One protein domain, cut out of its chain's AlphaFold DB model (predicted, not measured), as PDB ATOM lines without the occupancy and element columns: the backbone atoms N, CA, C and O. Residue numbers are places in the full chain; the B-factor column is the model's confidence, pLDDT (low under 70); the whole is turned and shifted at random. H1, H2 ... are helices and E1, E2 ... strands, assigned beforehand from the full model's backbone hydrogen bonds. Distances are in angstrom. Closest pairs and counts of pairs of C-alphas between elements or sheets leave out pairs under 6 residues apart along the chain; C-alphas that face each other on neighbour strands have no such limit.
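AT A GLANCE: This is residues 39 to 49 and 57 to 245 of the 325 residues of an uncharacterized protein of Raphidocelis subcapitata (UniProt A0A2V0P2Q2). What would one see first? A twisted slab of five parallel strands, in the order E2, E5, E1, E4, E3, makes the core, with H1 and H5 over one face and H6 and H7 over the other. H4 is by the E2 edge, and the small H2 and H3 lie at one end of the slab. What is printed? The 200 residues, of mixed class, hold seven named helices and five named strands in the order H1 H2 H3 E1 H4 E2 H5 E3 H6 E4 H7 E5; the whole is compact, with a radius of gyration of the C-alphas of 15.4 A and spans of 42 by 39 by 36 A.

IN THESE COORDINATES: Where are the strands? E1 is residues 104 to 110 (18.9 A), E2 135 to 139, E3 168 to 172, E4 199 to 204 and E5 232 to 238, 19.6 A long, ending at C-alpha 238 (-35.477, 122.504, 76.847). Where are the helices? H1 is residues 67 to 79, 17.6 A long, from C-alpha 67 (-41.838, 126.598, 72.269); H2 is 81 to 84, H3 94 to 99, H4 123 to 131, H5 151 to 162, H6 180 to 189 and H7 207 to 227, 25.5 A long with a kink of 77 degrees near residue 214.

HOW THE PARTS SIT: How are the strands joined? Within hydrogen-bond range are N 137 and O 234 of E2 and E5, 2.9 A, N 106 and O 233 of E1 and E5, 2.8 A, N 105 and O 199 of E1 and E4, 2.8 A, and N 170 and O 200 of E3 and E4, 2.9 A. E3, H6, E4 form a strand-helix-strand unit, two parallel neighbour strands with a helix between; E1, H4, E2 and E4, H7, E5 are split ones, with another strand between; each crossover is right-handed. Which helices are on the sheet? In three layers, helices on both faces, H1 and H5 have heights over the sheet of 9.3 A and 9.6 A, and on the opposite face H6 and H7 have 8.7 A and 9.1 A. H3 and H4 only graze it, and H2 is not on it. Which helices touch? H1 touches H5 (Ala 68 and Leu 155, closest C-alphas 4.8 A), H7 touches H6 (Ala 184 and Ser 224, 5.3 A) and H4 (Leu 129 and Ala 219, 6.3 A), and H2 only just touches H3, with 3 pairs of C-alphas within 8 A, the closest Pro 81 and Ala 98, 5.5 A. What of their backbones? Every O i to N i+4 pair is within hydrogen-bond range in H1, H3 and H5, against 3 of 5 in H4, 4 of 6 in H6 and 14 of 17 in H7; H2 is too short for such a pair.

THE WHOLE: How far does it reach? The two C-alphas farthest apart, of Phe 49 and Glu 176, are 43.2 A apart. Where is it cut or loosely linked? Residues 50 to 56 are not printed, with 8.6 A between C-alphas 49 and 57; the links E1 to H4 and E2 to H5 are long. Where is confidence low? The mean pLDDT of the printed part is 79.1, and 49 residues are under 70, among them 57 to 65, 81 to 90 and 140 to 150.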
ATOM      1  N   LEU A  39     -38.268 122.913  64.532       62.28
ATOM      2  CA  LEU A  39     -38.389 122.035  65.688       62.28
ATOM      3  C   LEU A  39     -37.608 120.744  65.398       62.28
ATOM      4  O   LEU A  39     -37.639 120.216  64.291       62.28
ATOM      5  N   LEU A  40     -36.865 120.229  66.368       65.00
ATOM      6  CA  LEU A  40     -36.329 118.873  66.293       65.00
ATOM      7  C   LEU A  40     -36.991 118.108  67.418       65.00
ATOM      8  O   LEU A  40     -36.552 118.205  68.558       65.00
ATOM      9  N   GLY A  41     -38.088 117.427  67.100       66.88
ATOM     10  CA  GLY A  41     -38.784 116.564  68.042       66.88
ATOM     11  C   GLY A  41     -38.320 115.119  67.942       66.88
ATOM     12  O   GLY A  41     -37.879 114.679  66.885       66.88
ATOM     13  N   TRP A  42     -38.455 114.383  69.033       70.38
ATOM     14  CA  TRP A  42     -38.426 112.928  69.061       70.38
ATOM     15  C   TRP A  42     -39.703 112.421  69.681       70.38
ATOM     16  O   TRP A  42     -40.136 112.997  70.668       70.38
ATOM     17  N   SER A  43     -40.259 111.346  69.133       74.56
ATOM     18  CA  SER A  43     -41.457 110.707  69.665       74.56
ATOM     19  C   SER A  43     -41.262 109.203  69.848       74.56
ATOM     20  O   SER A  43     -40.510 108.585  69.085       74.56
ATOM     21  N   SER A  44     -41.938 108.628  70.847       71.50
ATOM     22  CA  SER A  44     -42.138 107.178  70.981       71.50
ATOM     23  C   SER A  44     -43.145 106.621  69.963       71.50
ATOM     24  O   SER A  44     -43.101 105.429  69.661       71.50
ATOM     25  N   ALA A  45     -44.009 107.466  69.390       64.50
ATOM     26  CA  ALA A  45     -44.901 107.093  68.300       64.50
ATOM     27  C   ALA A  45     -44.082 106.910  67.006       64.50
ATOM     28  O   ALA A  45     -43.298 107.779  66.618       64.50
ATOM     29  N   GLY A  46     -44.215 105.744  66.367       52.84
ATOM     30  CA  GLY A  46     -43.405 105.332  65.217       52.84
ATOM     31  C   GLY A  46     -43.405 106.309  64.028       52.84
ATOM     32  O   GLY A  46     -44.339 107.068  63.800       52.84
ATOM     33  N   ALA A  47     -42.308 106.259  63.272       48.88
ATOM     34  CA  ALA A  47     -41.896 107.111  62.155       48.88
ATOM     35  C   ALA A  47     -42.968 107.757  61.261       48.88
ATOM     36  O   ALA A  47     -43.815 107.097  60.665       48.88
ATOM     37  N   TRP A  48     -42.732 109.037  60.975       46.41
ATOM     38  CA  TRP A  48     -43.484 109.882  60.046       46.41
ATOM     39  C   TRP A  48     -43.184 109.671  58.548       46.41
ATOM     40  O   TRP A  48     -43.688 110.404  57.705       46.41
ATOM     41  N   PHE A  49     -42.385 108.656  58.194       39.00
ATOM     42  CA  PHE A  49     -41.965 108.388  56.809       39.00
ATOM     43  C   PHE A  49     -41.746 106.892  56.526       39.00
ATOM     44  O   PHE A  49     -40.775 106.507  55.877       39.00
ATOM     45  N   VAL A  57     -37.628 103.670  63.741       45.88
ATOM     46  CA  VAL A  57     -37.417 105.039  63.247       45.88
ATOM     47  C   VAL A  57     -38.175 106.024  64.148       45.88
ATOM     48  O   VAL A  57     -39.388 106.192  64.047       45.88
ATOM     49  N   ARG A  58     -37.429 106.671  65.055       52.91
ATOM     50  CA  ARG A  58     -37.852 107.846  65.836       52.91
ATOM     51  C   ARG A  58     -38.051 109.021  64.873       52.91
ATOM     52  O   ARG A  58     -37.121 109.399  64.159       52.91
ATOM     53  N   ALA A  59     -39.261 109.566  64.814       50.81
ATOM     54  CA  ALA A  59     -39.594 110.664  63.910       50.81
ATOM     55  C   ALA A  59     -38.919 111.976  64.341       50.81
ATOM     56  O   ALA A  59     -38.898 112.295  65.527       50.81
ATOM     57  N   VAL A  60     -38.417 112.740  63.367       49.78
ATOM     58  CA  VAL A  60     -37.974 114.131  63.537       49.78
ATOM     59  C   VAL A  60     -38.939 115.010  62.751       49.78
ATOM     60  O   VAL A  60     -38.908 115.001  61.523       49.78
ATOM     61  N   ALA A  61     -39.814 115.744  63.441       47.44
ATOM     62  CA  ALA A  61     -40.697 116.720  62.802       47.44
ATOM     63  C   ALA A  61     -40.099 118.120  62.926       47.44
ATOM     64  O   ALA A  61     -39.776 118.537  64.037       47.44
ATOM     65  N   GLN A  62     -39.995 118.827  61.797       49.03
ATOM     66  CA  GLN A  62     -39.641 120.241  61.729       49.03
ATOM     67  C   GLN A  62     -40.917 121.069  61.622       49.03
ATOM     68  O   GLN A  62     -41.523 121.146  60.558       49.03
ATOM     69  N   THR A  63     -41.337 121.679  62.725       48.81
ATOM     70  CA  THR A  63     -42.416 122.673  62.721       48.81
ATOM     71  C   THR A  63     -41.883 124.024  63.155       48.81
ATOM     72  O   THR A  63     -40.851 124.133  63.810       48.81
ATOM     73  N   THR A  64     -42.577 125.064  62.720       51.69
ATOM     74  CA  THR A  64     -42.081 126.430  62.635       51.69
ATOM     75  C   THR A  64     -42.775 127.301  63.681       51.69
ATOM     76  O   THR A  64     -43.633 128.106  63.332       51.69
ATOM     77  N   THR A  65     -42.492 127.106  64.970       60.25
ATOM     78  CA  THR A  65     -43.212 127.816  66.045       60.25
ATOM     79  C   THR A  65     -42.340 128.018  67.280       60.25
ATOM     80  O   THR A  65     -41.416 127.244  67.526       60.25
ATOM     81  N   ASP A  66     -42.657 129.041  68.074       72.25
ATOM     82  CA  ASP A  66     -42.100 129.207  69.416       72.25
ATOM     83  C   ASP A  66     -42.449 127.997  70.317       72.25
ATOM     84  O   ASP A  66     -43.411 127.267  70.054       72.25
ATOM     85  N   LEU A  67     -41.655 127.754  71.370       77.69
ATOM     86  CA  LEU A  67     -41.838 126.598  72.269       77.69
ATOM     87  C   LEU A  67     -43.214 126.590  72.918       77.69
ATOM     88  O   LEU A  67     -43.787 125.520  73.103       77.69
ATOM     89  N   ALA A  68     -43.730 127.764  73.265       81.50
ATOM     90  CA  ALA A  68     -44.992 127.893  73.965       81.50
ATOM     91  C   ALA A  68     -46.176 127.525  73.071       81.50
ATOM     92  O   ALA A  68     -47.049 126.776  73.498       81.50
ATOM     93  N   SER A  69     -46.155 127.938  71.811       79.06
ATOM     94  CA  SER A  69     -47.118 127.541  70.790       79.06
ATOM     95  C   SER A  69     -46.968 126.069  70.418       79.06
ATOM     96  O   SER A  69     -47.975 125.377  70.286       79.06
ATOM     97  N   ALA A  70     -45.736 125.560  70.291       80.56
ATOM     98  CA  ALA A  70     -45.486 124.152  69.982       80.56
ATOM     99  C   ALA A  70     -45.998 123.228  71.098       80.56
ATOM    100  O   ALA A  70     -46.791 122.320  70.842       80.56
ATOM    101  N   LEU A  71     -45.566 123.471  72.342       84.00
ATOM    102  CA  LEU A  71     -46.014 122.720  73.515       84.00
ATOM    103  C   LEU A  71     -47.501 122.929  73.761       84.00
ATOM    104  O   LEU A  71     -48.204 121.957  74.014       84.00
ATOM    105  N   GLY A  72     -47.992 124.159  73.639       84.19
ATOM    106  CA  GLY A  72     -49.409 124.469  73.755       84.19
ATOM    107  C   GLY A  72     -50.246 123.650  72.775       84.19
ATOM    108  O   GLY A  72     -51.152 122.941  73.203       84.19
ATOM    109  N   GLY A  73     -49.892 123.646  71.488       82.50
ATOM    110  CA  GLY A  73     -50.583 122.851  70.472       82.50
ATOM    111  C   GLY A  73     -50.520 121.346  70.748       82.50
ATOM    112  O   GLY A  73     -51.529 120.651  70.621       82.50
ATOM    113  N   LEU A  74     -49.362 120.841  71.195       84.94
ATOM    114  CA  LEU A  74     -49.191 119.447  71.621       84.94
ATOM    115  C   LEU A  74     -50.094 119.088  72.808       84.94
ATOM    116  O   LEU A  74     -50.746 118.048  72.788       84.94
ATOM    117  N   ILE A  75     -50.159 119.948  73.822       87.62
ATOM    118  CA  ILE A  75     -50.951 119.741  75.042       87.62
ATOM    119  C   ILE A  75     -52.436 119.868  74.737       87.62
ATOM    120  O   ILE A  75     -53.218 119.020  75.150       87.62
ATOM    121  N   ALA A  76     -52.833 120.884  73.978       85.38
ATOM    122  CA  ALA A  76     -54.207 121.062  73.540       85.38
ATOM    123  C   ALA A  76     -54.685 119.844  72.735       85.38
ATOM    124  O   ALA A  76     -55.796 119.370  72.964       85.38
ATOM    125  N   GLY A  77     -53.833 119.303  71.855       83.44
ATOM    126  CA  GLY A  77     -54.098 118.064  71.126       83.44
ATOM    127  C   GLY A  77     -54.180 116.836  72.036       83.44
ATOM    128  O   GLY A  77     -55.098 116.034  71.894       83.44
ATOM    129  N   ALA A  78     -53.273 116.709  73.008       85.88
ATOM    130  CA  ALA A  78     -53.262 115.599  73.961       85.88
ATOM    131  C   ALA A  78     -54.472 115.603  74.912       85.88
ATOM    132  O   ALA A  78     -54.954 114.541  75.299       85.88
ATOM    133  N   LEU A  79     -54.960 116.787  75.299       87.44
ATOM    134  CA  LEU A  79     -56.034 116.959  76.280       87.44
ATOM    135  C   LEU A  79     -57.439 117.078  75.660       87.44
ATOM    136  O   LEU A  79     -58.421 117.042  76.399       87.44
ATOM    137  N   ARG A  80     -57.571 117.227  74.332       82.62
ATOM    138  CA  ARG A  80     -58.870 117.298  73.626       82.62
ATOM    139  C   ARG A  80     -59.041 116.139  72.630       82.62
ATOM    140  O   ARG A  80     -58.896 116.342  71.425       82.62
ATOM    141  N   PRO A  81     -59.412 114.935  73.100       61.62
ATOM    142  CA  PRO A  81     -59.543 113.755  72.239       61.62
ATOM    143  C   PRO A  81     -60.716 113.856  71.242       61.62
ATOM    144  O   PRO A  81     -60.632 113.345  70.128       61.62
ATOM    145  N   ALA A  82     -61.807 114.550  71.593       59.25
ATOM    146  CA  ALA A  82     -62.997 114.632  70.746       59.25
ATOM    147  C   ALA A  82     -62.904 115.798  69.743       59.25
ATOM    148  O   ALA A  82     -63.025 116.966  70.105       59.25
ATOM    149  N   GLY A  83     -62.686 115.480  68.463       58.84
ATOM    150  CA  GLY A  83     -62.792 116.422  67.337       58.84
ATOM    151  C   GLY A  83     -61.526 117.216  66.996       58.84
ATOM    152  O   GLY A  83     -61.385 117.646  65.855       58.84
ATOM    153  N   ALA A  84     -60.574 117.349  67.927       52.09
ATOM    154  CA  ALA A  84     -59.277 117.996  67.684       52.09
ATOM    155  C   ALA A  84     -58.138 117.007  67.368       52.09
ATOM    156  O   ALA A  84     -57.042 117.440  67.028       52.09
ATOM    157  N   ALA A  85     -58.396 115.692  67.406       47.09
ATOM    158  CA  ALA A  85     -57.415 114.652  67.079       47.09
ATOM    159  C   ALA A  85     -56.834 114.781  65.654       47.09
ATOM    160  O   ALA A  85     -55.697 114.387  65.421       47.09
ATOM    161  N   ALA A  86     -57.557 115.409  64.718       48.41
ATOM    162  CA  ALA A  86     -57.033 115.723  63.384       48.41
ATOM    163  C   ALA A  86     -55.943 116.819  63.389       48.41
ATOM    164  O   ALA A  86     -55.191 116.937  62.426       48.41
ATOM    165  N   ALA A  87     -55.855 117.607  64.464       51.28
ATOM    166  CA  ALA A  87     -54.829 118.623  64.690       51.28
ATOM    167  C   ALA A  87     -53.841 118.235  65.804       51.28
ATOM    168  O   ALA A  87     -52.914 119.000  66.080       51.28
ATOM    169  N   ALA A  88     -54.024 117.073  66.453       53.88
ATOM    170  CA  ALA A  88     -53.033 116.547  67.377       53.88
ATOM    171  C   ALA A  88     -51.721 116.431  66.609       53.88
ATOM    172  O   ALA A  88     -51.671 115.830  65.533       53.88
ATOM    173  N   SER A  89     -50.693 117.105  67.128       63.28
ATOM    174  CA  SER A  89     -49.413 117.168  66.449       63.28
ATOM    175  C   SER A  89     -48.986 115.744  66.110       63.28
ATOM    176  O   SER A  89     -49.086 114.861  66.963       63.28
ATOM    177  N   PRO A  90     -48.478 115.515  64.902       67.31
ATOM    178  CA  PRO A  90     -48.015 114.203  64.472       67.31
ATOM    179  C   PRO A  90     -46.997 113.496  65.357       67.31
ATOM    180  O   PRO A  90     -46.673 112.330  65.153       67.31
ATOM    181  N   LEU A  91     -46.441 114.241  66.300       72.44
ATOM    182  CA  LEU A  91     -45.543 113.753  67.320       72.44
ATOM    183  C   LEU A  91     -46.255 112.893  68.372       72.44
ATOM    184  O   LEU A  91     -45.569 112.252  69.157       72.44
ATOM    185  N   LEU A  92     -47.585 112.867  68.429       78.75
ATOM    186  CA  LEU A  92     -48.341 112.054  69.378       78.75
ATOM    187  C   LEU A  92     -49.087 110.936  68.650       78.75
ATOM    188  O   LEU A  92     -49.627 111.143  67.565       78.75
ATOM    189  N   ASP A  93     -49.159 109.758  69.273       80.81
ATOM    190  CA  ASP A  93     -50.008 108.671  68.786       80.81
ATOM    191  C   ASP A  93     -51.483 109.030  69.016       80.81
ATOM    192  O   ASP A  93     -52.054 108.799  70.085       80.81
ATOM    193  N   ALA A  94     -52.092 109.647  68.004       80.44
ATOM    194  CA  ALA A  94     -53.485 110.072  68.045       80.44
ATOM    195  C   ALA A  94     -54.452 108.895  68.255       80.44
ATOM    196  O   ALA A  94     -55.509 109.092  68.849       80.44
ATOM    197  N   SER A  95     -54.093 107.684  67.807       80.81
ATOM    198  CA  SER A  95     -54.936 106.499  67.986       80.81
ATOM    199  C   SER A  95     -54.943 106.040  69.443       80.81
ATOM    200  O   SER A  95     -56.012 105.925  70.039       80.81
ATOM    201  N   ALA A  96     -53.764 105.942  70.065       82.19
ATOM    202  CA  ALA A  96     -53.647 105.619  71.485       82.19
ATOM    203  C   ALA A  96     -54.354 106.653  72.383       82.19
ATOM    204  O   ALA A  96     -54.976 106.290  73.382       82.19
ATOM    205  N   LEU A  97     -54.295 107.940  72.017       84.12
ATOM    206  CA  LEU A  97     -54.975 109.018  72.747       84.12
ATOM    207  C   LEU A  97     -56.496 109.009  72.569       84.12
ATOM    208  O   LEU A  97     -57.213 109.378  73.500       84.12
ATOM    209  N   ALA A  98     -56.989 108.613  71.394       83.94
ATOM    210  CA  ALA A  98     -58.420 108.503  71.127       83.94
ATOM    211  C   ALA A  98     -59.051 107.340  71.906       83.94
ATOM    212  O   ALA A  98     -60.130 107.505  72.474       83.94
ATOM    213  N   ASP A  99     -58.359 106.199  71.979       86.00
ATOM    214  CA  ASP A  99     -58.830 105.018  72.709       86.00
ATOM    215  C   ASP A  99     -58.812 105.234  74.229       86.00
ATOM    216  O   ASP A  99     -59.683 104.755  74.961       86.00
ATOM    217  N   ALA A 100     -57.810 105.965  74.723       86.44
ATOM    218  CA  ALA A 100     -57.566 106.140  76.144       86.44
ATOM    219  C   ALA A 100     -57.021 107.548  76.446       86.44
ATOM    220  O   ALA A 100     -55.800 107.725  76.517       86.44
ATOM    221  N   PRO A 101     -57.890 108.548  76.698       87.50
ATOM    222  CA  PRO A 101     -57.432 109.902  76.979       87.50
ATOM    223  C   PRO A 101     -56.556 109.948  78.239       87.50
ATOM    224  O   PRO A 101     -56.835 109.236  79.215       87.50
ATOM    225  N   PRO A 102     -55.495 110.775  78.239       91.12
ATOM    226  CA  PRO A 102     -54.584 110.860  79.366       91.12
ATOM    227  C   PRO A 102     -55.263 111.522  80.565       91.12
ATOM    228  O   PRO A 102     -55.986 112.506  80.439       91.12
ATOM    229  N   GLU A 103     -54.982 110.996  81.753       93.25
ATOM    230  CA  GLU A 103     -55.399 111.598  83.022       93.25
ATOM    231  C   GLU A 103     -54.419 112.705  83.441       93.25
ATOM    232  O   GLU A 103     -54.810 113.713  84.033       93.25
ATOM    233  N   VAL A 104     -53.139 112.536  83.099       93.81
ATOM    234  CA  VAL A 104     -52.064 113.474  83.430       93.81
ATOM    235  C   VAL A 104     -51.270 113.827  82.171       93.81
ATOM    236  O   VAL A 104     -50.739 112.957  81.488       93.81
ATOM    237  N   ALA A 105     -51.141 115.113  81.869       94.00
ATOM    238  CA  ALA A 105     -50.136 115.621  80.945       94.00
ATOM    239  C   ALA A 105     -48.953 116.137  81.768       94.00
ATOM    240  O   ALA A 105     -49.092 117.091  82.533       94.00
ATOM    241  N   LEU A 106     -47.800 115.486  81.637       94.88
ATOM    242  CA  LEU A 106     -46.566 115.858  82.316       94.88
ATOM    243  C   LEU A 106     -45.651 116.582  81.331       94.88
ATOM    244  O   LEU A 106     -45.163 115.991  80.372       94.88
ATOM    245  N   VAL A 107     -45.408 117.863  81.580       94.12
ATOM    246  CA  VAL A 107     -44.477 118.696  80.824       94.12
ATOM    247  C   VAL A 107     -43.236 118.904  81.674       94.12
ATOM    248  O   VAL A 107     -43.325 119.450  82.767       94.12
ATOM    249  N   LEU A 108     -42.078 118.483  81.193       93.94
ATOM    250  CA  LEU A 108     -40.802 118.665  81.869       93.94
ATOM    251  C   LEU A 108     -39.962 119.689  81.114       93.94
ATOM    252  O   LEU A 108     -39.790 119.577  79.905       93.94
ATOM    253  N   LEU A 109     -39.446 120.682  81.830       92.81
ATOM    254  CA  LEU A 109     -38.601 121.738  81.293       92.81
ATOM    255  C   LEU A 109     -37.176 121.554  81.812       92.81
ATOM    256  O   LEU A 109     -36.898 121.755  82.996       92.81
ATOM    257  N   GLY A 110     -36.307 121.120  80.905       92.00
ATOM    258  CA  GLY A 110     -34.877 120.939  81.109       92.00
ATOM    259  C   GLY A 110     -34.050 122.150  80.692       92.00
ATOM    260  O   GLY A 110     -34.570 123.081  80.082       92.00
ATOM    261  N   SER A 111     -32.746 122.126  80.966       88.94
ATOM    262  CA  SER A 111     -31.814 123.183  80.528       88.94
ATOM    263  C   SER A 111     -30.513 122.650  79.923       88.94
ATOM    264  O   SER A 111     -29.808 123.363  79.205       88.94
ATOM    265  N   ARG A 112     -30.161 121.394  80.217       88.00
ATOM    266  CA  ARG A 112     -28.870 120.800  79.868       88.00
ATOM    267  C   ARG A 112     -28.941 119.869  78.674       88.00
ATOM    268  O   ARG A 112     -27.923 119.752  77.995       88.00
ATOM    269  N   LEU A 113     -30.080 119.229  78.402       85.69
ATOM    270  CA  LEU A 113     -30.169 118.271  77.302       85.69
ATOM    271  C   LEU A 113     -30.025 118.952  75.938       85.69
ATOM    272  O   LEU A 113     -30.784 119.849  75.583       85.69
ATOM    273  N   ARG A 114     -29.065 118.496  75.132       81.12
ATOM    274  CA  ARG A 114     -28.821 119.012  73.780       81.12
ATOM    275  C   ARG A 114     -29.086 117.950  72.726       81.12
ATOM    276  O   ARG A 114     -28.939 116.754  72.951       81.12
ATOM    277  N   THR A 115     -29.329 118.398  71.496       72.50
ATOM    278  CA  THR A 115     -29.399 117.529  70.304       72.50
ATOM    279  C   THR A 115     -28.111 116.738  70.039       72.50
ATOM    280  O   THR A 115     -28.136 115.723  69.347       72.50
ATOM    281  N   SER A 116     -26.962 117.160  70.575       72.25
ATOM    282  CA  SER A 116     -25.725 116.370  70.545       72.25
ATOM    283  C   SER A 116     -25.801 115.132  71.436       72.25
ATOM    284  O   SER A 116     -25.282 114.078  71.062       72.25
ATOM    285  N   ASP A 117     -26.491 115.246  72.568       77.88
ATOM    286  CA  ASP A 117     -26.664 114.191  73.576       77.88
ATOM    287  C   ASP A 117     -27.721 113.177  73.116       77.88
ATOM    288  O   ASP A 117     -27.881 112.087  73.645       77.88
ATOM    289  N   LEU A 118     -28.413 113.505  72.035       72.31
ATOM    290  CA  LEU A 118     -29.321 112.618  71.333       72.31
ATOM    291  C   LEU A 118     -28.580 111.679  70.359       72.31
ATOM    292  O   LEU A 118     -29.139 110.723  69.825       72.31
ATOM    293  N   ARG A 119     -27.285 111.898  70.100       69.56
ATOM    294  CA  ARG A 119     -26.510 111.008  69.221       69.56
ATOM    295  C   ARG A 119     -26.143 109.717  69.966       69.56
ATOM    296  O   ARG A 119     -25.803 109.761  71.144       69.56
ATOM    297  N   ARG A 120     -26.176 108.580  69.249       57.44
ATOM    298  CA  ARG A 120     -26.135 107.155  69.692       57.44
ATOM    299  C   ARG A 120     -25.453 106.790  71.027       57.44
ATOM    300  O   ARG A 120     -25.880 105.825  71.639       57.44
ATOM    301  N   LYS A 121     -24.420 107.501  71.487       65.25
ATOM    302  CA  LYS A 121     -23.726 107.201  72.754       65.25
ATOM    303  C   LYS A 121     -24.503 107.602  74.016       65.25
ATOM    304  O   LYS A 121     -24.308 106.968  75.042       65.25
ATOM    305  N   HIS A 122     -25.381 108.602  73.943       62.12
ATOM    306  CA  HIS A 122     -26.123 109.115  75.109       62.12
ATOM    307  C   HIS A 122     -27.638 108.866  75.018       62.12
ATOM    308  O   HIS A 122     -28.364 109.104  75.979       62.12
ATOM    309  N   ALA A 123     -28.110 108.282  73.909       66.31
ATOM    310  CA  ALA A 123     -29.505 107.876  73.742       66.31
ATOM    311  C   ALA A 123     -29.977 106.905  74.841       66.31
ATOM    312  O   ALA A 123     -31.138 106.958  75.234       66.31
ATOM    313  N   ALA A 124     -29.072 106.081  75.384       72.75
ATOM    314  CA  ALA A 124     -29.365 105.179  76.496       72.75
ATOM    315  C   ALA A 124     -29.804 105.924  77.770       72.75
ATOM    316  O   ALA A 124     -30.664 105.438  78.494       72.75
ATOM    317  N   ALA A 125     -29.271 107.124  78.020       68.50
ATOM    318  CA  ALA A 125     -29.634 107.920  79.192       68.50
ATOM    319  C   ALA A 125     -31.042 108.541  79.073       68.50
ATOM    320  O   ALA A 125     -31.642 108.919  80.073       68.50
ATOM    321  N   LEU A 126     -31.581 108.607  77.852       72.31
ATOM    322  CA  LEU A 126     -32.941 109.064  77.553       72.31
ATOM    323  C   LEU A 126     -33.926 107.929  77.331       72.31
ATOM    324  O   LEU A 126     -35.125 108.177  77.255       72.31
ATOM    325  N   GLN A 127     -33.435 106.697  77.229       76.94
ATOM    326  CA  GLN A 127     -34.277 105.522  77.101       76.94
ATOM    327  C   GLN A 127     -35.354 105.474  78.200       76.94
ATOM    328  O   GLN A 127     -36.517 105.306  77.843       76.94
ATOM    329  N   PRO A 128     -35.048 105.767  79.485       72.81
ATOM    330  CA  PRO A 128     -36.075 105.807  80.523       72.81
ATOM    331  C   PRO A 128     -37.153 106.863  80.263       72.81
ATOM    332  O   PRO A 128     -38.311 106.624  80.562       72.81
ATOM    333  N   LEU A 129     -36.796 108.018  79.690       70.69
ATOM    334  CA  LEU A 129     -37.748 109.083  79.351       70.69
ATOM    335  C   LEU A 129     -38.671 108.638  78.209       70.69
ATOM    336  O   LEU A 129     -39.877 108.860  78.259       70.69
ATOM    337  N   LEU A 130     -38.098 107.977  77.202       72.75
ATOM    338  CA  LEU A 130     -38.840 107.509  76.036       72.75
ATOM    339  C   LEU A 130     -39.766 106.330  76.356       72.75
ATOM    340  O   LEU A 130     -40.855 106.254  75.795       72.75
ATOM    341  N   GLU A 131     -39.349 105.445  77.262       75.75
ATOM    342  CA  GLU A 131     -40.102 104.256  77.680       75.75
ATOM    343  C   GLU A 131     -41.089 104.529  78.827       75.75
ATOM    344  O   GLU A 131     -42.019 103.753  79.033       75.75
ATOM    345  N   ALA A 132     -40.925 105.627  79.575       69.12
ATOM    346  CA  ALA A 132     -41.752 105.933  80.747       69.12
ATOM    347  C   ALA A 132     -43.216 106.284  80.432       69.12
ATOM    348  O   ALA A 132     -44.048 106.341  81.345       69.12
ATOM    349  N   ALA A 133     -43.547 106.570  79.174       70.62
ATOM    350  CA  ALA A 133     -44.906 106.884  78.764       70.62
ATOM    351  C   ALA A 133     -45.225 106.235  77.412       70.62
ATOM    352  O   ALA A 133     -44.346 106.162  76.555       70.62
ATOM    353  N   PRO A 134     -46.487 105.818  77.187       69.31
ATOM    354  CA  PRO A 134     -46.917 105.291  75.890       69.31
ATOM    355  C   PRO A 134     -46.679 106.311  74.764       69.31
ATOM    356  O   PRO A 134     -46.226 105.953  73.679       69.31
ATOM    357  N   SER A 135     -46.875 107.595  75.076       71.00
ATOM    358  CA  SER A 135     -46.556 108.721  74.202       71.00
ATOM    359  C   SER A 135     -45.633 109.690  74.935       71.00
ATOM    360  O   SER A 135     -46.045 110.366  75.884       71.00
ATOM    361  N   SER A 136     -44.379 109.750  74.495       71.81
ATOM    362  CA  SER A 136     -43.379 110.710  74.958       71.81
ATOM    363  C   SER A 136     -42.875 111.538  73.780       71.81
ATOM    364  O   SER A 136     -42.614 110.996  72.707       71.81
ATOM    365  N   VAL A 137     -42.747 112.854  73.973       78.75
ATOM    366  CA  VAL A 137     -42.134 113.751  72.985       78.75
ATOM    367  C   VAL A 137     -41.022 114.556  73.635       78.75
ATOM    368  O   VAL A 137     -41.262 115.236  74.628       78.75
ATOM    369  N   ALA A 138     -39.821 114.524  73.065       76.44
ATOM    370  CA  ALA A 138     -38.700 115.354  73.495       76.44
ATOM    371  C   ALA A 138     -38.385 116.427  72.446       76.44
ATOM    372  O   ALA A 138     -38.161 116.108  71.279       76.44
ATOM    373  N   LEU A 139     -38.342 117.689  72.875       78.62
ATOM    374  CA  LEU A 139     -38.071 118.892  72.087       78.62
ATOM    375  C   LEU A 139     -36.771 119.559  72.594       78.62
ATOM    376  O   LEU A 139     -36.810 120.619  73.218       78.62
ATOM    377  N   PRO A 140     -35.596 118.945  72.354       62.69
ATOM    378  CA  PRO A 140     -34.273 119.424  72.792       62.69
ATOM    379  C   PRO A 140     -33.861 120.796  72.237       62.69
ATOM    380  O   PRO A 140     -32.822 121.338  72.622       62.69
ATOM    381  N   HIS A 141     -34.580 121.330  71.248       64.19
ATOM    382  CA  HIS A 141     -34.206 122.585  70.623       64.19
ATOM    383  C   HIS A 141     -35.432 123.370  70.213       64.19
ATOM    384  O   HIS A 141     -36.034 123.088  69.176       64.19
ATOM    385  N   VAL A 142     -35.761 124.376  71.017       61.28
ATOM    386  CA  VAL A 142     -36.708 125.399  70.610       61.28
ATOM    387  C   VAL A 142     -36.125 126.763  70.924       61.28
ATOM    388  O   VAL A 142     -35.592 127.001  72.004       61.28
ATOM    389  N   VAL A 143     -36.136 127.632  69.921       58.44
ATOM    390  CA  VAL A 143     -35.607 128.987  70.044       58.44
ATOM    391  C   VAL A 143     -36.728 129.871  70.573       58.44
ATOM    392  O   VAL A 143     -37.792 129.956  69.962       58.44
ATOM    393  N   HIS A 144     -36.495 130.521  71.708       58.41
ATOM    394  CA  HIS A 144     -37.431 131.486  72.272       58.41
ATOM    395  C   HIS A 144     -37.265 132.865  71.611       58.41
ATOM    396  O   HIS A 144     -36.150 133.224  71.214       58.41
ATOM    397  N   PRO A 145     -38.347 133.653  71.466       56.28
ATOM    398  CA  PRO A 145     -38.219 135.063  71.124       56.28
ATOM    399  C   PRO A 145     -37.398 135.777  72.211       56.28
ATOM    400  O   PRO A 145     -37.623 135.597  73.400       56.28
ATOM    401  N   VAL A 146     -36.401 136.547  71.769       54.28
ATOM    402  CA  VAL A 146     -35.335 137.142  72.602       54.28
ATOM    403  C   VAL A 146     -35.810 138.364  73.404       54.28
ATOM    404  O   VAL A 146     -35.094 138.844  74.276       54.28
ATOM    405  N   GLU A 147     -37.022 138.865  73.158       56.66
ATOM    406  CA  GLU A 147     -37.508 140.099  73.776       56.66
ATOM    407  C   GLU A 147     -38.729 139.860  74.665       56.66
ATOM    408  O   GLU A 147     -39.828 139.600  74.180       56.66
ATOM    409  N   GLY A 148     -38.521 140.034  75.973       56.50
ATOM    410  CA  GLY A 148     -39.583 140.211  76.962       56.50
ATOM    411  C   GLY A 148     -40.014 138.930  77.681       56.50
ATOM    412  O   GLY A 148     -40.499 137.992  77.063       56.50
ATOM    413  N   ALA A 149     -39.897 138.970  79.012       55.62
ATOM    414  CA  ALA A 149     -40.233 137.938  80.000       55.62
ATOM    415  C   ALA A 149     -39.308 136.699  80.037       55.62
ATOM    416  O   ALA A 149     -38.810 136.244  79.006       55.62
ATOM    417  N   PRO A 150     -39.050 136.131  81.234       64.88
ATOM    418  CA  PRO A 150     -38.391 134.836  81.334       64.88
ATOM    419  C   PRO A 150     -39.228 133.811  80.561       64.88
ATOM    420  O   PRO A 150     -40.424 133.660  80.818       64.88
ATOM    421  N   ALA A 151     -38.598 133.109  79.614       72.50
ATOM    422  CA  ALA A 151     -39.241 132.167  78.691       72.50
ATOM    423  C   ALA A 151     -40.217 131.199  79.383       72.50
ATOM    424  O   ALA A 151     -41.262 130.842  78.840       72.50
ATOM    425  N   ARG A 152     -39.893 130.832  80.622       84.12
ATOM    426  CA  ARG A 152     -40.691 130.011  81.523       84.12
ATOM    427  C   ARG A 152     -42.046 130.606  81.916       84.12
ATOM    428  O   ARG A 152     -43.031 129.880  81.871       84.12
ATOM    429  N   GLU A 153     -42.129 131.877  82.308       84.94
ATOM    430  CA  GLU A 153     -43.411 132.489  82.704       84.94
ATOM    431  C   GLU A 153     -44.331 132.642  81.496       84.94
ATOM    432  O   GLU A 153     -45.482 132.214  81.548       84.94
ATOM    433  N   ALA A 154     -43.786 133.129  80.376       83.44
ATOM    434  CA  ALA A 154     -44.521 133.241  79.119       83.44
ATOM    435  C   ALA A 154     -45.045 131.878  78.637       83.44
ATOM    436  O   ALA A 154     -46.183 131.766  78.181       83.44
ATOM    437  N   LEU A 155     -44.239 130.820  78.786       85.88
ATOM    438  CA  LEU A 155     -44.670 129.454  78.514       85.88
ATOM    439  C   LEU A 155     -45.806 129.030  79.451       85.88
ATOM    440  O   LEU A 155     -46.825 128.548  78.971       85.88
ATOM    441  N   LEU A 156     -45.666 129.218  80.766       89.88
ATOM    442  CA  LEU A 156     -46.716 128.860  81.725       89.88
ATOM    443  C   LEU A 156     -48.026 129.602  81.436       89.88
ATOM    444  O   LEU A 156     -49.087 128.985  81.498       89.88
ATOM    445  N   ASP A 157     -47.971 130.880  81.071       89.69
ATOM    446  CA  ASP A 157     -49.150 131.666  80.704       89.69
ATOM    447  C   ASP A 157     -49.795 131.179  79.406       89.69
ATOM    448  O   ASP A 157     -51.015 131.003  79.354       89.69
ATOM    449  N   ALA A 158     -48.994 130.865  78.385       87.06
ATOM    450  CA  ALA A 158     -49.494 130.262  77.156       87.06
ATOM    451  C   ALA A 158     -50.158 128.901  77.419       87.06
ATOM    452  O   ALA A 158     -51.226 128.616  76.876       87.06
ATOM    453  N   LEU A 159     -49.575 128.079  78.297       89.75
ATOM    454  CA  LEU A 159     -50.166 126.805  78.702       89.75
ATOM    455  C   LEU A 159     -51.478 127.009  79.460       89.75
ATOM    456  O   LEU A 159     -52.464 126.348  79.141       89.75
ATOM    457  N   ARG A 160     -51.534 127.957  80.409       92.38
ATOM    458  CA  ARG A 160     -52.774 128.320  81.120       92.38
ATOM    459  C   ARG A 160     -53.874 128.737  80.152       92.38
ATOM    460  O   ARG A 160     -55.007 128.293  80.309       92.38
ATOM    461  N   ALA A 161     -53.540 129.551  79.152       90.38
ATOM    462  CA  ALA A 161     -54.494 130.045  78.166       90.38
ATOM    463  C   ALA A 161     -55.071 128.935  77.269       90.38
ATOM    464  O   ALA A 161     -56.187 129.066  76.768       90.38
ATOM    465  N   GLN A 162     -54.332 127.841  77.063       87.88
ATOM    466  CA  GLN A 162     -54.733 126.744  76.177       87.88
ATOM    467  C   GLN A 162     -55.406 125.566  76.898       87.88
ATOM    468  O   GLN A 162     -55.930 124.663  76.236       87.88
ATOM    469  N   LEU A 163     -55.438 125.571  78.234       90.00
ATOM    470  CA  LEU A 163     -56.067 124.511  79.015       90.00
ATOM    471  C   LEU A 163     -57.586 124.434  78.779       90.00
ATOM    472  O   LEU A 163     -58.264 125.461  78.692       90.00
ATOM    473  N   PRO A 164     -58.163 123.220  78.693       87.06
ATOM    474  CA  PRO A 164     -59.609 123.064  78.661       87.06
ATOM    475  C   PRO A 164     -60.237 123.496  79.995       87.06
ATOM    476  O   PRO A 164     -59.599 123.461  81.049       87.06
ATOM    477  N   ALA A 165     -61.511 123.894  79.954       87.88
ATOM    478  CA  ALA A 165     -62.246 124.285  81.151       87.88
ATOM    479  C   ALA A 165     -62.235 123.147  82.188       87.88
ATOM    480  O   ALA A 165     -62.551 122.006  81.866       87.88
ATOM    481  N   GLY A 166     -61.854 123.462  83.429       86.19
ATOM    482  CA  GLY A 166     -61.766 122.492  84.525       86.19
ATOM    483  C   GLY A 166     -60.404 121.806  84.680       86.19
ATOM    484  O   GLY A 166     -60.126 121.284  85.761       86.19
ATOM    485  N   ALA A 167     -59.523 121.863  83.674       90.00
ATOM    486  CA  ALA A 167     -58.153 121.397  83.840       90.00
ATOM    487  C   ALA A 167     -57.366 122.347  84.751       90.00
ATOM    488  O   ALA A 167     -57.519 123.570  84.709       90.00
ATOM    489  N   LYS A 168     -56.514 121.770  85.601       91.81
ATOM    490  CA  LYS A 168     -55.671 122.522  86.534       91.81
ATOM    491  C   LYS A 168     -54.215 122.407  86.112       91.81
ATOM    492  O   LYS A 168     -53.726 121.299  85.898       91.81
ATOM    493  N   LEU A 169     -53.542 123.553  86.042       93.94
ATOM    494  CA  LEU A 169     -52.090 123.633  85.941       93.94
ATOM    495  C   LEU A 169     -51.485 123.582  87.344       93.94
ATOM    496  O   LEU A 169     -51.827 124.410  88.186       93.94
ATOM    497  N   GLN A 170     -50.560 122.658  87.578       94.75
ATOM    498  CA  GLN A 170     -49.689 122.667  88.754       94.75
ATOM    499  C   GLN A 170     -48.230 122.677  88.298       94.75
ATOM    500  O   GLN A 170     -47.904 122.162  87.228       94.75
ATOM    501  N   THR A 171     -47.353 123.262  89.107       94.88
ATOM    502  CA  THR A 171     -45.933 123.405  88.773       94.88
ATOM    503  C   THR A 171     -45.041 122.843  89.875       94.88
ATOM    504  O   THR A 171     -45.341 123.059  91.047       94.88
ATOM    505  N   ALA A 172     -43.935 122.187  89.520       95.12
ATOM    506  CA  ALA A 172     -42.937 121.653  90.458       95.12
ATOM    507  C   ALA A 172     -41.518 122.015  89.998       95.12
ATOM    508  O   ALA A 172     -41.195 121.867  88.825       95.12
ATOM    509  N   GLY A 173     -40.672 122.563  90.872       91.81
ATOM    510  CA  GLY A 173     -39.380 123.159  90.480       91.81
ATOM    511  C   GLY A 173     -39.516 124.439  89.636       91.81
ATOM    512  O   GLY A 173     -38.518 125.020  89.213       91.81
ATOM    513  N   CYS A 174     -40.766 124.876  89.438       89.94
ATOM    514  CA  CYS A 174     -41.347 126.086  88.845       89.94
ATOM    515  C   CYS A 174     -40.816 127.469  89.284       89.94
ATOM    516  O   CYS A 174     -41.094 128.473  88.628       89.94
ATOM    517  N   GLY A 175     -40.104 127.538  90.410       86.62
ATOM    518  CA  GLY A 175     -39.896 128.763  91.190       86.62
ATOM    519  C   GLY A 175     -40.119 128.461  92.672       86.62
ATOM    520  O   GLY A 175     -39.691 127.406  93.134       86.62
ATOM    521  N   GLU A 176     -40.809 129.343  93.399       73.44
ATOM    522  CA  GLU A 176     -41.227 129.074  94.781       73.44
ATOM    523  C   GLU A 176     -42.313 127.989  94.799       73.44
ATOM    524  O   GLU A 176     -43.427 128.185  94.313       73.44
ATOM    525  N   GLY A 177     -41.974 126.803  95.299       81.75
ATOM    526  CA  GLY A 177     -42.897 125.678  95.343       81.75
ATOM    527  C   GLY A 177     -42.207 124.356  95.639       81.75
ATOM    528  O   GLY A 177     -41.043 124.312  96.031       81.75
ATOM    529  N   LEU A 178     -42.960 123.277  95.435       90.75
ATOM    530  CA  LEU A 178     -42.500 121.909  95.644       90.75
ATOM    531  C   LEU A 178     -41.375 121.553  94.671       90.75
ATOM    532  O   LEU A 178     -41.364 121.987  93.512       90.75
ATOM    533  N   ALA A 179     -40.435 120.746  95.147       93.50
ATOM    534  CA  ALA A 179     -39.348 120.241  94.331       93.50
ATOM    535  C   ALA A 179     -39.888 119.293  93.250       93.50
ATOM    536  O   ALA A 179     -40.932 118.661  93.402       93.50
ATOM    537  N   LEU A 180     -39.143 119.133  92.153       93.69
ATOM    538  CA  LEU A 180     -39.535 118.224  91.072       93.69
ATOM    539  C   LEU A 180     -39.733 116.769  91.558       93.69
ATOM    540  O   LEU A 180     -40.576 116.045  91.034       93.69
ATOM    541  N   GLY A 181     -39.000 116.361  92.601       91.62
ATOM    542  CA  GLY A 181     -39.145 115.050  93.244       91.62
ATOM    543  C   GLY A 181     -40.456 114.848  94.017       91.62
ATOM    544  O   GLY A 181     -40.791 113.718  94.348       91.62
ATOM    545  N   GLU A 182     -41.221 115.910  94.272       93.94
ATOM    546  CA  GLU A 182     -42.467 115.881  95.053       93.94
ATOM    547  C   GLU A 182     -43.720 115.874  94.152       93.94
ATOM    548  O   GLU A 182     -44.844 116.057  94.620       93.94
ATOM    549  N   ILE A 183     -43.559 115.618  92.845       93.19
ATOM    550  CA  ILE A 183     -44.674 115.542  91.885       93.19
ATOM    551  C   ILE A 183     -45.755 114.536  92.314       93.19
ATOM    552  O   ILE A 183     -46.944 114.799  92.126       93.19
ATOM    553  N   ALA A 184     -45.373 113.397  92.901       92.25
ATOM    554  CA  ALA A 184     -46.351 112.424  93.392       92.25
ATOM    555  C   ALA A 184     -47.286 113.045  94.439       92.25
ATOM    556  O   ALA A 184     -48.494 112.828  94.393       92.25
ATOM    557  N   GLN A 185     -46.742 113.858  95.343       92.94
ATOM    558  CA  GLN A 185     -47.512 114.498  96.400       92.94
ATOM    559  C   GLN A 185     -48.476 115.548  95.831       92.94
ATOM    560  O   GLN A 185     -49.648 115.558  96.193       92.94
ATOM    561  N   LEU A 186     -48.047 116.326  94.828       91.88
ATOM    562  CA  LEU A 186     -48.932 117.244  94.090       91.88
ATOM    563  C   LEU A 186     -50.139 116.546  93.451       91.88
ATOM    564  O   LEU A 186     -51.236 117.116  93.394       91.88
ATOM    565  N   LEU A 187     -49.940 115.325  92.950       91.12
ATOM    566  CA  LEU A 187     -51.012 114.527  92.363       91.12
ATOM    567  C   LEU A 187     -51.961 113.957  93.419       91.12
ATOM    568  O   LEU A 187     -53.163 113.898  93.152       91.12
ATOM    569  N   LEU A 188     -51.441 113.576  94.586       91.88
ATOM    570  CA  LEU A 188     -52.225 113.024  95.692       91.88
ATOM    571  C   LEU A 188     -53.045 114.092  96.429       91.88
ATOM    572  O   LEU A 188     -54.201 113.841  96.753       91.88
ATOM    573  N   ASP A 189     -52.484 115.283  96.643       90.75
ATOM    574  CA  ASP A 189     -53.112 116.340  97.454       90.75
ATOM    575  C   ASP A 189     -54.239 117.084  96.719       90.75
ATOM    576  O   ASP A 189     -55.049 117.795  97.317       90.75
ATOM    577  N   GLY A 190     -54.309 116.950  95.396       83.94
ATOM    578  CA  GLY A 190     -55.346 117.597  94.607       83.94
ATOM    579  C   GLY A 190     -56.638 116.771  94.479       83.94
ATOM    580  O   GLY A 190     -56.661 115.568  94.681       83.94
ATOM    581  N   ALA A 191     -57.702 117.412  93.979       82.00
ATOM    582  CA  ALA A 191     -58.941 116.779  93.483       82.00
ATOM    583  C   ALA A 191     -58.740 115.456  92.684       82.00
ATOM    584  O   ALA A 191     -57.702 115.264  92.053       82.00
ATOM    585  N   PRO A 192     -59.726 114.549  92.628       85.31
ATOM    586  CA  PRO A 192     -59.602 113.335  91.825       85.31
ATOM    587  C   PRO A 192     -59.298 113.667  90.356       85.31
ATOM    588  O   PRO A 192     -59.957 114.509  89.749       85.31
ATOM    589  N   VAL A 193     -58.271 113.020  89.805       84.12
ATOM    590  CA  VAL A 193     -57.899 113.141  88.392       84.12
ATOM    591  C   VAL A 193     -58.827 112.249  87.577       84.12
ATOM    592  O   VAL A 193     -58.862 111.037  87.802       84.12
ATOM    593  N   THR A 194     -59.577 112.842  86.652       84.44
ATOM    594  CA  THR A 194     -60.469 112.129  85.732       84.44
ATOM    595  C   THR A 194     -60.108 112.475  84.291       84.44
ATOM    596  O   THR A 194     -59.491 113.504  84.027       84.44
ATOM    597  N   ALA A 195     -60.512 111.630  83.343       80.50
ATOM    598  CA  ALA A 195     -60.315 111.898  81.917       80.50
ATOM    599  C   ALA A 195     -61.048 113.167  81.431       80.50
ATOM    600  O   ALA A 195     -60.634 113.780  80.454       80.50
ATOM    601  N   GLU A 196     -62.123 113.572  82.115       84.44
ATOM    602  CA  GLU A 196     -62.896 114.784  81.799       84.44
ATOM    603  C   GLU A 196     -62.239 116.065  82.335       84.44
ATOM    604  O   GLU A 196     -62.486 117.154  81.821       84.44
ATOM    605  N   ALA A 197     -61.386 115.938  83.355       86.94
ATOM    606  CA  ALA A 197     -60.652 117.035  83.973       86.94
ATOM    607  C   ALA A 197     -59.170 116.648  84.126       86.94
ATOM    608  O   ALA A 197     -58.691 116.444  85.251       86.94
ATOM    609  N   PRO A 198     -58.436 116.516  83.003       90.44
ATOM    610  CA  PRO A 198     -57.046 116.103  83.041       90.44
ATOM    611  C   PRO A 198     -56.192 117.142  83.769       90.44
ATOM    612  O   PRO A 198     -56.468 118.348  83.760       90.44
ATOM    613  N   ARG A 199     -55.119 116.671  84.401       93.94
ATOM    614  CA  ARG A 199     -54.146 117.544  85.060       93.94
ATOM    615  C   ARG A 199     -52.977 117.849  84.159       93.94
ATOM    616  O   ARG A 199     -52.386 116.932  83.600       93.94
ATOM    617  N   LEU A 200     -52.597 119.119  84.109       95.06
ATOM    618  CA  LEU A 200     -51.345 119.535  83.504       95.06
ATOM    619  C   LEU A 200     -50.330 119.798  84.615       95.06
ATOM    620  O   LEU A 200     -50.490 120.721  85.413       95.06
ATOM    621  N   LEU A 201     -49.293 118.974  84.662       95.38
ATOM    622  CA  LEU A 201     -48.151 119.153  85.543       95.38
ATOM    623  C   LEU A 201     -46.995 119.724  84.738       95.38
ATOM    624  O   LEU A 201     -46.576 119.108  83.763       95.38
ATOM    625  N   VAL A 202     -46.448 120.859  85.162       95.25
ATOM    626  CA  VAL A 202     -45.213 121.403  84.592       95.25
ATOM    627  C   VAL A 202     -44.097 121.268  85.621       95.25
ATOM    628  O   VAL A 202     -44.074 121.964  86.633       95.25
ATOM    629  N   GLY A 203     -43.188 120.334  85.383       95.19
ATOM    630  CA  GLY A 203     -41.980 120.141  86.168       95.19
ATOM    631  C   GLY A 203     -40.797 120.872  85.544       95.19
ATOM    632  O   GLY A 203     -40.635 120.844  84.331       95.19
ATOM    633  N   CYS A 204     -39.938 121.490  86.344       94.56
ATOM    634  CA  CYS A 204     -38.712 122.107  85.859       94.56
ATOM    635  C   CYS A 204     -37.513 121.566  86.625       94.56
ATOM    636  O   CYS A 204     -37.557 121.423  87.849       94.56
ATOM    637  N   THR A 205     -36.455 121.241  85.895       93.81
ATOM    638  CA  THR A 205     -35.253 120.637  86.468       93.81
ATOM    639  C   THR A 205     -34.327 121.702  87.033       93.81
ATOM    640  O   THR A 205     -34.260 122.816  86.511       93.81
ATOM    641  N   ASP A 206     -33.558 121.339  88.053       90.19
ATOM    642  CA  ASP A 206     -32.515 122.212  88.580       90.19
ATOM    643  C   ASP A 206     -31.322 122.266  87.615       90.19
ATOM    644  O   ASP A 206     -30.722 121.246  87.268       90.19
ATOM    645  N   ALA A 207     -30.948 123.474  87.203       83.94
ATOM    646  CA  ALA A 207     -29.824 123.683  86.309       83.94
ATOM    647  C   ALA A 207     -28.454 123.425  86.966       83.94
ATOM    648  O   ALA A 207     -27.461 123.272  86.240       83.94
ATOM    649  N   ALA A 208     -28.362 123.377  88.301       86.62
ATOM    650  CA  ALA A 208     -27.092 123.270  89.023       86.62
ATOM    651  C   ALA A 208     -26.384 121.912  88.839       86.62
ATOM    652  O   ALA A 208     -25.155 121.856  88.833       86.62
ATOM    653  N   GLY A 209     -27.129 120.819  88.646       85.31
ATOM    654  CA  GLY A 209     -26.593 119.451  88.713       85.31
ATOM    655  C   GLY A 209     -25.966 118.882  87.427       85.31
ATOM    656  O   GLY A 209     -25.548 117.723  87.410       85.31
ATOM    657  N   GLY A 210     -25.891 119.652  86.339       90.12
ATOM    658  CA  GLY A 210     -25.443 119.147  85.034       90.12
ATOM    659  C   GLY A 210     -26.418 118.141  84.395       90.12
ATOM    660  O   GLY A 210     -27.509 117.896  84.905       90.12
ATOM    661  N   LEU A 211     -26.037 117.563  83.246       88.88
ATOM    662  CA  LEU A 211     -26.931 116.717  82.437       88.88
ATOM    663  C   LEU A 211     -27.380 115.439  83.164       88.88
ATOM    664  O   LEU A 211     -28.543 115.062  83.088       88.88
ATOM    665  N   GLU A 212     -26.476 114.763  83.871       89.25
ATOM    666  CA  GLU A 212     -26.806 113.498  84.537       89.25
ATOM    667  C   GLU A 212     -27.799 113.696  85.691       89.25
ATOM    668  O   GLU A 212     -28.725 112.901  85.858       89.25
ATOM    669  N   ALA A 213     -27.647 114.772  86.471       92.00
ATOM    670  CA  ALA A 213     -28.609 115.100  87.517       92.00
ATOM    671  C   ALA A 213     -29.966 115.495  86.927       92.00
ATOM    672  O   ALA A 213     -30.989 115.062  87.449       92.00
ATOM    673  N   GLU A 214     -29.973 116.248  85.823       91.62
ATOM    674  CA  GLU A 214     -31.198 116.595  85.102       91.62
ATOM    675  C   GLU A 214     -31.953 115.334  84.657       91.62
ATOM    676  O   GLU A 214     -33.130 115.166  84.972       91.62
ATOM    677  N   LEU A 215     -31.261 114.388  84.016       89.88
ATOM    678  CA  LEU A 215     -31.860 113.123  83.584       89.88
ATOM    679  C   LEU A 215     -32.346 112.271  84.761       89.88
ATOM    680  O   LEU A 215     -33.410 111.657  84.674       89.88
ATOM    681  N   ARG A 216     -31.619 112.264  85.886       91.06
ATOM    682  CA  ARG A 216     -32.044 111.575  87.113       91.06
ATOM    683  C   ARG A 216     -33.318 112.193  87.696       91.06
ATOM    684  O   ARG A 216     -34.202 111.451  88.117       91.06
ATOM    685  N   GLN A 217     -33.437 113.520  87.693       92.88
ATOM    686  CA  GLN A 217     -34.646 114.219  88.139       92.88
ATOM    687  C   GLN A 217     -35.840 113.941  87.219       92.88
ATOM    688  O   GLN A 217     -36.930 113.651  87.706       92.88
ATOM    689  N   VAL A 218     -35.627 113.967  85.902       91.31
ATOM    690  CA  VAL A 218     -36.655 113.629  84.908       91.31
ATOM    691  C   VAL A 218     -37.133 112.186  85.088       91.31
ATOM    692  O   VAL A 218     -38.336 111.940  85.167       91.31
ATOM    693  N   ALA A 219     -36.211 111.234  85.236       90.25
ATOM    694  CA  ALA A 219     -36.548 109.836  85.489       90.25
ATOM    695  C   ALA A 219     -37.318 109.649  86.811       90.25
ATOM    696  O   ALA A 219     -38.284 108.889  86.855       90.25
ATOM    697  N   ALA A 220     -36.937 110.364  87.875       91.94
ATOM    698  CA  ALA A 220     -37.632 110.317  89.162       91.94
ATOM    699  C   ALA A 220     -39.057 110.893  89.082       91.94
ATOM    700  O   ALA A 220     -39.992 110.297  89.624       91.94
ATOM    701  N   ALA A 221     -39.241 112.010  88.369       92.88
ATOM    702  CA  ALA A 221     -40.556 112.589  88.105       92.88
ATOM    703  C   ALA A 221     -41.454 111.600  87.346       92.88
ATOM    704  O   ALA A 221     -42.584 111.345  87.758       92.88
ATOM    705  N   HIS A 222     -40.927 110.971  86.293       90.81
ATOM    706  CA  HIS A 222     -41.644 109.936  85.550       90.81
ATOM    707  C   HIS A 222     -42.016 108.730  86.399       90.81
ATOM    708  O   HIS A 222     -43.175 108.320  86.385       90.81
ATOM    709  N   GLY A 223     -41.057 108.177  87.144       91.06
ATOM    710  CA  GLY A 223     -41.293 107.029  88.018       91.06
ATOM    711  C   GLY A 223     -42.372 107.319  89.060       91.06
ATOM    712  O   GLY A 223     -43.210 106.466  89.332       91.06
ATOM    713  N   SER A 224     -42.408 108.551  89.572       92.56
ATOM    714  CA  SER A 224     -43.409 109.012  90.536       92.56
ATOM    715  C   SER A 224     -44.826 109.027  89.957       92.56
ATOM    716  O   SER A 224     -45.754 108.548  90.605       92.56
ATOM    717  N   VAL A 225     -45.010 109.530  88.733       91.94
ATOM    718  CA  VAL A 225     -46.336 109.531  88.087       91.94
ATOM    719  C   VAL A 225     -46.729 108.126  87.618       91.94
ATOM    720  O   VAL A 225     -47.880 107.723  87.782       91.94
ATOM    721  N   ALA A 226     -45.774 107.341  87.109       90.75
ATOM    722  CA  ALA A 226     -46.004 105.958  86.697       90.75
ATOM    723  C   ALA A 226     -46.428 105.061  87.876       90.75
ATOM    724  O   ALA A 226     -47.333 104.242  87.727       90.75
ATOM    725  N   ALA A 227     -45.843 105.255  89.065       92.81
ATOM    726  CA  ALA A 227     -46.195 104.513  90.278       92.81
ATOM    727  C   ALA A 227     -47.654 104.719  90.724       92.81
ATOM    728  O   ALA A 227     -48.215 103.864  91.406       92.81
ATOM    729  N   LEU A 228     -48.294 105.818  90.312       92.94
ATOM    730  CA  LEU A 228     -49.711 106.075  90.581       92.94
ATOM    731  C   LEU A 228     -50.651 105.301  89.639       92.94
ATOM    732  O   LEU A 228     -51.870 105.392  89.789       92.94
ATOM    733  N   GLY A 229     -50.115 104.573  88.650       91.88
ATOM    734  CA  GLY A 229     -50.904 103.817  87.672       91.88
ATOM    735  C   GLY A 229     -51.767 104.704  86.772       91.88
ATOM    736  O   GLY A 229     -52.773 104.250  86.228       91.88
ATOM    737  N   LYS A 230     -51.413 105.987  86.649       90.69
ATOM    738  CA  LYS A 230     -52.161 106.978  85.878       90.69
ATOM    739  C   LYS A 230     -51.707 106.984  84.426       90.69
ATOM    740  O   LYS A 230     -50.516 106.941  84.132       90.69
ATOM    741  N   ARG A 231     -52.671 107.079  83.509       90.69
ATOM    742  CA  ARG A 231     -52.379 107.263  82.084       90.69
ATOM    743  C   ARG A 231     -51.796 108.649  81.878       90.69
ATOM    744  O   ARG A 231     -52.451 109.641  82.209       90.69
ATOM    745  N   GLN A 232     -50.586 108.702  81.332       92.31
ATOM    746  CA  GLN A 232     -49.864 109.950  81.152       92.31
ATOM    747  C   GLN A 232     -49.365 110.156  79.725       92.31
ATOM    748  O   GLN A 232     -48.964 109.207  79.052       92.31
ATOM    749  N   VAL A 233     -49.327 111.421  79.310       91.62
ATOM    750  CA  VAL A 233     -48.535 111.890  78.168       91.62
ATOM    751  C   VAL A 233     -47.387 112.711  78.707       91.62
ATOM    752  O   VAL A 233     -47.590 113.575  79.559       91.62
ATOM    753  N   THR A 234     -46.190 112.445  78.200       91.25
ATOM    754  CA  THR A 234     -44.988 113.175  78.589       91.25
ATOM    755  C   THR A 234     -44.519 114.070  77.461       91.25
ATOM    756  O   THR A 234     -44.303 113.612  76.341       91.25
ATOM    757  N   LEU A 235     -44.273 115.332  77.782       90.81
ATOM    758  CA  LEU A 235     -43.624 116.287  76.902       90.81
ATOM    759  C   LEU A 235     -42.385 116.809  77.615       90.81
ATOM    760  O   LEU A 235     -42.472 117.293  78.735       90.81
ATOM    761  N   TYR A 236     -41.232 116.726  76.980       90.00
ATOM    762  CA  TYR A 236     -39.995 117.276  77.505       90.00
ATOM    763  C   TYR A 236     -39.535 118.407  76.586       90.00
ATOM    764  O   TYR A 236     -39.324 118.193  75.395       90.00
ATOM    765  N   GLY A 237     -39.408 119.616  77.122       89.25
ATOM    766  CA  GLY A 237     -38.874 120.788  76.435       89.25
ATOM    767  C   GLY A 237     -37.573 121.244  77.084       89.25
ATOM    768  O   GLY A 237     -37.349 121.002  78.266       89.25
ATOM    769  N   VAL A 238     -36.713 121.912  76.320       86.88
ATOM    770  CA  VAL A 238     -35.477 122.504  76.847       86.88
ATOM    771  C   VAL A 238     -35.580 124.019  76.787       86.88
ATOM    772  O   VAL A 238     -35.754 124.574  75.704       86.88
ATOM    773  N   ASP A 239     -35.432 124.668  77.940       84.50
ATOM    774  CA  ASP A 239     -35.198 126.103  78.058       84.50
ATOM    775  C   ASP A 239     -33.680 126.346  78.173       84.50
ATOM    776  O   ASP A 239     -33.089 126.138  79.241       84.50
ATOM    777  N   PRO A 240     -33.009 126.777  77.090       71.19
ATOM    778  CA  PRO A 240     -31.568 127.004  77.107       71.19
ATOM    779  C   PRO A 240     -31.150 128.152  78.040       71.19
ATOM    780  O   PRO A 240     -29.971 128.242  78.380       71.19
ATOM    781  N   HIS A 241     -32.079 129.015  78.464       72.00
ATOM    782  CA  HIS A 241     -31.786 130.182  79.298       72.00
ATOM    783  C   HIS A 241     -31.890 129.890  80.798       72.00
ATOM    784  O   HIS A 241     -31.283 130.598  81.602       72.00
ATOM    785  N   ALA A 242     -32.588 128.819  81.191       72.44
ATOM    786  CA  ALA A 242     -32.797 128.469  82.597       72.44
ATOM    787  C   ALA A 242     -31.488 128.185  83.363       72.44
ATOM    788  O   ALA A 242     -31.436 128.343  84.582       72.44
ATOM    789  N   GLY A 243     -30.411 127.802  82.666       66.00
ATOM    790  CA  GLY A 243     -29.116 127.507  83.283       66.00
ATOM    791  C   GLY A 243     -28.165 128.689  83.464       66.00
ATOM    792  O   GLY A 243     -27.094 128.498  84.039       66.00
ATOM    793  N   GLU A 244     -28.521 129.885  82.989       64.50
ATOM    794  CA  GLU A 244     -27.617 131.048  82.955       64.50
ATOM    795  C   GLU A 244     -27.921 132.110  84.020       64.50
ATOM    796  O   GLU A 244     -27.392 133.218  83.949       64.50
ATOM    797  N   GLY A 245     -28.715 131.773  85.044       57.44
ATOM    798  CA  GLY A 245     -29.163 132.669  86.125       57.44
ATOM    799  C   GLY A 245     -28.079 133.324  87.003       57.44
ATOM    800  O   GLY A 245     -28.397 133.857  88.059       57.44
TER     801      GLY A 245